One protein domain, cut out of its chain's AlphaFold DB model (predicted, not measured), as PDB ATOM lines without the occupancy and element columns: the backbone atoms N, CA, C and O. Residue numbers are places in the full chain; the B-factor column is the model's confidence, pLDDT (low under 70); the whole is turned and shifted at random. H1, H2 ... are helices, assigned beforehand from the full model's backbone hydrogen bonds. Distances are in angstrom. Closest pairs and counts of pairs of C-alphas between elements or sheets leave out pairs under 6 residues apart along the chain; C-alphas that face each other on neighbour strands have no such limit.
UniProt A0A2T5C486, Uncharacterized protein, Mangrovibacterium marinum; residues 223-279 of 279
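This is residues 223 to 279 of the 279 residues of an uncharacterized protein of Mangrovibacterium marinum (UniProt A0A2T5C486). This is a fold with little regular structure: one helix, H2, lies near the middle, and long loops pass on either side of it, residues 223 to 238 before it and residues 265 to 279 after it. A single short helical turn, H1, lies on one side of H2. The printed part has 57 residues with two named helices, H1 then H2, and no named strand; the class is all helix, though the helices hold 17 of the 57 residues. It is compact, with a radius of gyration of the C-alphas of 11.5 A and spans of 35 by 27 by 18 A.

Phe 223 has its C-alpha at (181.251, 229.570, 156.215). H1 is residues 239 to 242. H2 is residues 252 to 264, 18.5 A long, from C-alpha 252 at (195.467, 221.714, 160.987) to C-alpha 264 at (177.540, 222.981, 165.280).

A short link of 9 residues joins H1 to H2. The two are only just apart, their closest C-alphas 8.4 A from each other. In H2 every O i to N i+4 pair is within hydrogen-bond range; H1 is too short for one.

The C-alphas of Gly 227 and Ile 279, the two farthest apart, are 35.1 A apart. The printed part has no cut, and no printed residue is under 70 in pLDDT.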
ATOM      1  N   PHE A 223     182.664 229.202 156.238       89.56
ATOM      2  CA  PHE A 223     181.251 229.570 156.215       89.56
ATOM      3  C   PHE A 223     180.403 228.478 156.861       89.56
ATOM      4  O   PHE A 223     180.762 227.303 156.806       89.56
ATOM      5  N   ASP A 224     179.294 228.872 157.481       86.06
ATOM      6  CA  ASP A 224     178.260 227.931 157.906       86.06
ATOM      7  C   ASP A 224     177.392 227.471 156.723       86.06
ATOM      8  O   ASP A 224     177.532 227.961 155.599       86.06
ATOM      9  N   ASP A 225     176.475 226.535 156.977       87.19
ATOM     10  CA  ASP A 225     175.552 225.997 155.965       87.19
ATOM     11  C   ASP A 225     174.639 227.073 155.339       87.19
ATOM     12  O   ASP A 225     174.085 226.874 154.256       87.19
ATOM     13  N   ASP A 226     174.507 228.234 155.992       89.38
ATOM     14  CA  ASP A 226     173.766 229.400 155.500       89.38
ATOM     15  C   ASP A 226     174.652 230.370 154.685       89.38
ATOM     16  O   ASP A 226     174.173 231.401 154.195       89.38
ATOM     17  N   GLY A 227     175.943 230.062 154.517       88.56
ATOM     18  CA  GLY A 227     176.919 230.885 153.803       88.56
ATOM     19  C   GLY A 227     177.408 232.105 154.592       88.56
ATOM     20  O   GLY A 227     177.937 233.049 153.998       88.56
ATOM     21  N   SER A 228     177.217 232.131 155.914       90.69
ATOM     22  CA  SER A 228     177.707 233.202 156.788       90.69
ATOM     23  C   SER A 228     179.134 232.907 157.247       90.69
ATOM     24  O   SER A 228     179.411 231.786 157.668       90.69
ATOM     25  N   PRO A 229     180.053 233.891 157.211       91.31
ATOM     26  CA  PRO A 229     181.431 233.663 157.612       91.31
ATOM     27  C   PRO A 229     181.523 233.369 159.114       91.31
ATOM     28  O   PRO A 229     180.957 234.089 159.941       91.31
ATOM     29  N   ILE A 230     182.271 232.326 159.454       90.50
ATOM     30  CA  ILE A 230     182.575 231.900 160.816       90.50
ATOM     31  C   ILE A 230     183.934 232.479 161.196       90.50
ATOM     32  O   ILE A 230     184.927 232.248 160.512       90.50
ATOM     33  N   ASP A 231     183.986 233.204 162.312       90.75
ATOM     34  CA  ASP A 231     185.241 233.594 162.954       90.75
ATOM     35  C   ASP A 231     185.704 232.453 163.881       90.75
ATOM     36  O   ASP A 231     185.043 232.212 164.901       90.75
ATOM     37  N   PRO A 232     186.804 231.737 163.572       88.88
ATOM     38  CA  PRO A 232     187.273 230.616 164.385       88.88
ATOM     39  C   PRO A 232     187.566 230.995 165.840       88.88
ATOM     40  O   PRO A 232     187.350 230.184 166.741       88.88
ATOM     41  N   GLU A 233     188.008 232.232 166.089       88.25
ATOM     42  CA  GLU A 233     188.317 232.717 167.439       88.25
ATOM     43  C   GLU A 233     187.055 232.975 168.273       88.25
ATOM     44  O   GLU A 233     187.111 233.026 169.505       88.25
ATOM     45  N   SER A 234     185.897 233.103 167.618       89.50
ATOM     46  CA  SER A 234     184.610 233.320 168.283       89.50
ATOM     47  C   SER A 234     183.988 232.036 168.846       89.50
ATOM     48  O   SER A 234     183.081 232.108 169.681       89.50
ATOM     49  N   VAL A 235     184.468 230.860 168.421       91.75
ATOM     50  CA  VAL A 235     183.911 229.565 168.826       91.75
ATOM     51  C   VAL A 235     184.483 229.156 170.189       91.75
ATOM     52  O   VAL A 235     185.686 228.904 170.308       91.75
ATOM     53  N   PRO A 236     183.655 229.059 171.249       91.81
ATOM     54  CA  PRO A 236     184.149 228.733 172.579       91.81
ATOM     55  C   PRO A 236     184.781 227.339 172.596       91.81
ATOM     56  O   PRO A 236     184.294 226.411 171.956       91.81
ATOM     57  N   VAL A 237     185.866 227.179 173.355       94.38
ATOM     58  CA  VAL A 237     186.523 225.883 173.580       94.38
ATOM     59  C   VAL A 237     185.871 225.218 174.798       94.38
ATOM     60  O   VAL A 237     186.071 225.694 175.921       94.38
ATOM     61  N   PRO A 238     185.104 224.124 174.637       93.56
ATOM     62  CA  PRO A 238     184.527 223.410 175.768       93.56
ATOM     63  C   PRO A 238     185.622 222.837 176.672       93.56
ATOM     64  O   PRO A 238     186.683 222.422 176.204       93.56
ATOM     65  N   GLY A 239     185.348 222.731 177.974       91.19
ATOM     66  CA  GLY A 239     186.313 222.182 178.938       91.19
ATOM     67  C   GLY A 239     186.782 220.758 178.602       91.19
ATOM     68  O   GLY A 239     187.903 220.390 178.945       91.19
ATOM     69  N   LEU A 240     185.956 219.982 177.888       91.88
ATOM     70  CA  LEU A 240     186.296 218.646 177.398       91.88
ATOM     71  C   LEU A 240     187.428 218.681 176.353       91.88
ATOM     72  O   LEU A 240     188.336 217.859 176.422       91.88
ATOM     73  N   CYS A 241     187.431 219.661 175.443       92.19
ATOM     74  CA  CYS A 241     188.464 219.811 174.411       92.19
ATOM     75  C   CYS A 241     189.832 220.161 175.010       92.19
ATOM     76  O   CYS A 241     190.850 219.665 174.544       92.19
ATOM     77  N   VAL A 242     189.869 220.936 176.099       92.31
ATOM     78  CA  VAL A 242     191.128 221.327 176.766       92.31
ATOM     79  C   VAL A 242     191.925 220.112 177.255       92.31
ATOM     80  O   VAL A 242     193.153 220.136 177.251       92.31
ATOM     81  N   ILE A 243     191.236 219.043 177.662       93.12
ATOM     82  CA  ILE A 243     191.849 217.792 178.132       93.12
ATOM     83  C   ILE A 243     191.856 216.687 177.064       93.12
ATOM     84  O   ILE A 243     192.161 215.537 177.389       93.12
ATOM     85  N   CYS A 244     191.480 217.018 175.825       92.06
ATOM     86  CA  CYS A 244     191.438 216.088 174.705       92.06
ATOM     87  C   CYS A 244     192.816 215.985 174.053       92.06
ATOM     88  O   CYS A 244     193.430 216.999 173.739       92.06
ATOM     89  N   LYS A 245     193.280 214.761 173.814       92.25
ATOM     90  CA  LYS A 245     194.550 214.469 173.153       92.25
ATOM     91  C   LYS A 245     194.580 215.005 171.724       92.25
ATOM     92  O   LYS A 245     195.570 215.629 171.368       92.25
ATOM     93  N   MET A 246     193.501 214.823 170.958       88.06
ATOM     94  CA  MET A 246     193.427 215.261 169.555       88.06
ATOM     95  C   MET A 246     193.493 216.784 169.415       88.06
ATOM     96  O   MET A 246     194.191 217.286 168.552       88.06
ATOM     97  N   TYR A 247     192.883 217.525 170.345       87.94
ATOM     98  CA  TYR A 247     192.950 218.993 170.364       87.94
ATOM     99  C   TYR A 247     194.354 219.544 170.682       87.94
ATOM    100  O   TYR A 247     194.635 220.711 170.440       87.94
ATOM    101  N   GLN A 248     195.229 218.736 171.288       85.25
ATOM    102  CA  GLN A 248     196.608 219.137 171.593       85.25
ATOM    103  C   GLN A 248     197.588 218.775 170.471       85.25
ATOM    104  O   GLN A 248     198.770 219.111 170.574       85.25
ATOM    105  N   VAL A 249     197.137 218.049 169.445       87.25
ATOM    106  CA  VAL A 249     197.951 217.774 168.263       87.25
ATOM    107  C   VAL A 249     197.910 219.019 167.383       87.25
ATOM    108  O   VAL A 249     196.842 219.549 167.085       87.25
ATOM    109  N   ASP A 250     199.085 219.503 166.990       83.44
ATOM    110  CA  ASP A 250     199.229 220.628 166.064       83.44
ATOM    111  C   ASP A 250     199.014 220.143 164.622       83.44
ATOM    112  O   ASP A 250     199.917 220.157 163.792       83.44
ATOM    113  N   ASP A 251     197.828 219.582 164.381       86.06
ATOM    114  CA  ASP A 251     197.384 219.098 163.079       86.06
ATOM    115  C   ASP A 251     196.244 220.000 162.576       86.06
ATOM    116  O   ASP A 251     195.183 220.066 163.212       86.06
ATOM    117  N   PRO A 252     196.450 220.758 161.486       82.62
ATOM    118  CA  PRO A 252     195.467 221.714 160.987       82.62
ATOM    119  C   PRO A 252     194.151 221.058 160.544       82.62
ATOM    120  O   PRO A 252     193.094 221.666 160.732       82.62
ATOM    121  N   GLU A 253     194.180 219.833 160.011       85.25
ATOM    122  CA  GLU A 253     192.973 219.136 159.539       85.25
ATOM    123  C   GLU A 253     192.091 218.694 160.716       85.25
ATOM    124  O   GLU A 253     190.891 218.973 160.762       85.25
ATOM    125  N   GLU A 254     192.700 218.095 161.738       86.38
ATOM    126  CA  GLU A 254     192.005 217.685 162.964       86.38
ATOM    127  C   GLU A 254     191.469 218.888 163.754       86.38
ATOM    128  O   GLU A 254     190.352 218.868 164.290       86.38
ATOM    129  N   ASN A 255     192.233 219.984 163.796       86.25
ATOM    130  CA  ASN A 255     191.799 221.223 164.437       86.25
ATOM    131  C   ASN A 255     190.600 221.858 163.725       86.25
ATOM    132  O   ASN A 255     189.716 222.413 164.394       86.25
ATOM    133  N   LEU A 256     190.527 221.725 162.398       89.38
ATOM    134  CA  LEU A 256     189.371 222.137 161.615       89.38
ATOM    135  C   LEU A 256     188.128 221.305 161.965       89.38
ATOM    136  O   LEU A 256     187.090 221.874 162.308       89.38
ATOM    137  N   LEU A 257     188.229 219.975 161.985       92.06
ATOM    138  CA  LEU A 257     187.105 219.109 162.367       92.06
ATOM    139  C   LEU A 257     186.626 219.397 163.801       92.06
ATOM    140  O   LEU A 257     185.424 219.498 164.072       92.06
ATOM    141  N   CYS A 258     187.565 219.632 164.724       93.12
ATOM    142  CA  CYS A 258     187.254 220.054 166.088       93.12
ATOM    143  C   CYS A 258     186.547 221.417 166.141       93.12
ATOM    144  O   CYS A 258     185.695 221.637 167.006       93.12
ATOM    145  N   LEU A 259     186.908 222.366 165.273       93.31
ATOM    146  CA  LEU A 259     186.226 223.656 165.156       93.31
ATOM    147  C   LEU A 259     184.789 223.479 164.652       93.31
ATOM    148  O   LEU A 259     183.877 224.016 165.277       93.31
ATOM    149  N   MET A 260     184.587 222.685 163.598       92.19
ATOM    150  CA  MET A 260     183.265 222.431 163.012       92.19
ATOM    151  C   MET A 260     182.311 221.794 164.028       92.19
ATOM    152  O   MET A 260     181.218 222.308 164.253       92.19
ATOM    153  N   ASN A 261     182.759 220.754 164.738       94.19
ATOM    154  CA  ASN A 261     181.935 220.086 165.748       94.19
ATOM    155  C   ASN A 261     181.572 221.008 166.932       94.19
ATOM    156  O   ASN A 261     180.479 220.922 167.487       94.19
ATOM    157  N   ARG A 262     182.479 221.912 167.334       94.75
ATOM    158  CA  ARG A 262     182.182 222.925 168.366       94.75
ATOM    159  C   ARG A 262     181.207 223.982 167.870       94.75
ATOM    160  O   ARG A 262     180.379 224.449 168.648       94.75
ATOM    161  N   PHE A 263     181.336 224.388 166.611       94.88
ATOM    162  CA  PHE A 263     180.462 225.385 166.020       94.88
ATOM    163  C   PHE A 263     179.033 224.855 165.889       94.88
ATOM    164  O   PHE A 263     178.108 225.565 166.280       94.88
ATOM    165  N   ASP A 264     178.855 223.620 165.421       94.31
ATOM    166  CA  ASP A 264     177.540 222.981 165.280       94.31
ATOM    167  C   ASP A 264     176.779 222.951 166.619       94.31
ATOM    168  O   ASP A 264     175.658 223.442 166.734       94.31
ATOM    169  N   GLN A 265     177.475 222.558 167.689       94.62
ATOM    170  CA  GLN A 265     176.903 222.421 169.034       94.62
ATOM    171  C   GLN A 265     176.955 223.711 169.879       94.62
ATOM    172  O   GLN A 265     176.726 223.680 171.089       94.62
ATOM    173  N   ARG A 266     177.271 224.877 169.294       92.12
ATOM    174  CA  ARG A 266     177.516 226.124 170.060       92.12
ATOM    175  C   ARG A 266     176.303 226.650 170.835       92.12
ATOM    176  O   ARG A 266     176.471 227.450 171.753       92.12
ATOM    177  N   ASN A 267     175.099 226.252 170.424       91.31
ATOM    178  CA  ASN A 267     173.835 226.658 171.040       91.31
ATOM    179  C   ASN A 267     173.202 225.550 171.893       91.31
ATOM    180  O   ASN A 267     172.122 225.768 172.444       91.31
ATOM    181  N   ASP A 268     173.853 224.392 171.996       94.06
ATOM    182  CA  ASP A 268     173.350 223.270 172.774       94.06
ATOM    183  C   ASP A 268     173.718 223.418 174.252       94.06
ATOM    184  O   ASP A 268     174.733 224.017 174.617       94.06
ATOM    185  N   ASP A 269     172.879 222.854 175.122       93.81
ATOM    186  CA  ASP A 269     173.093 222.902 176.573       93.81
ATOM    187  C   ASP A 269     174.309 222.054 177.009       93.81
ATOM    188  O   ASP A 269     174.962 222.382 178.002       93.81
ATOM    189  N   ASP A 270     174.633 220.993 176.259       93.75
ATOM    190  CA  ASP A 270     175.703 220.037 176.556       93.75
ATOM    191  C   ASP A 270     176.531 219.717 175.299       93.75
ATOM    192  O   ASP A 270     175.995 219.252 174.297       93.75
ATOM    193  N   PHE A 271     177.856 219.881 175.377       96.00
ATOM    194  CA  PHE A 271     178.782 219.512 174.298       96.00
ATOM    195  C   PHE A 271     179.144 218.020 174.339       96.00
ATOM    196  O   PHE A 271     179.597 217.511 175.372       96.00
ATOM    197  N   GLN A 272     179.036 217.337 173.201       95.44
ATOM    198  CA  GLN A 272     179.383 215.928 173.023       95.44
ATOM    199  C   GLN A 272     180.434 215.755 171.914       95.44
ATOM    200  O   GLN A 272     180.332 216.317 170.828       95.44
ATOM    201  N   CYS A 273     181.463 214.947 172.172       95.19
ATOM    202  CA  CYS A 273     182.495 214.623 171.186       95.19
ATOM    203  C   CYS A 273     182.735 213.111 171.171       95.19
ATOM    204  O   CYS A 273     183.249 212.555 172.144       95.19
ATOM    205  N   GLY A 274     182.360 212.449 170.072       92.25
ATOM    206  CA  GLY A 274     182.527 210.999 169.902       92.25
ATOM    207  C   GLY A 274     183.988 210.554 169.779       92.25
ATOM    208  O   GLY A 274     184.306 209.413 170.094       92.25
ATOM    209  N   MET A 275     184.874 211.474 169.394       92.31
ATOM    210  CA  MET A 275     186.312 211.242 169.201       92.31
ATOM    211  C   MET A 275     187.157 211.688 170.405       92.31
ATOM    212  O   MET A 275     188.372 211.852 170.304       92.31
ATOM    213  N   PHE A 276     186.531 211.927 171.562       93.94
ATOM    214  CA  PHE A 276     187.248 212.373 172.751       93.94
ATOM    215  C   PHE A 276     188.176 211.281 173.304       93.94
ATOM    216  O   PHE A 276     187.726 210.259 173.826       93.94
ATOM    217  N   GLU A 277     189.476 211.569 173.309       92.00
ATOM    218  CA  GLU A 277     190.481 210.811 174.050       92.00
ATOM    219  C   GLU A 277     191.121 211.698 175.114       92.00
ATOM    220  O   GLU A 277     191.623 212.779 174.818       92.00
ATOM    221  N   LYS A 278     191.140 211.242 176.365       92.06
ATOM    222  CA  LYS A 278     191.792 211.978 177.452       92.06
ATOM    223  C   LYS A 278     193.320 211.851 177.351       92.06
ATOM    224  O   LYS A 278     193.813 210.741 177.160       92.06
ATOM    225  N   ILE A 279     194.034 212.969 177.532       86.00
ATOM    226  CA  ILE A 279     195.508 213.022 177.675       86.00
ATOM    227  C   ILE A 279     195.985 212.168 178.861       86.00
ATOM    228  O   ILE A 279     195.320 212.200 179.929       86.00
TER     229      ILE A 279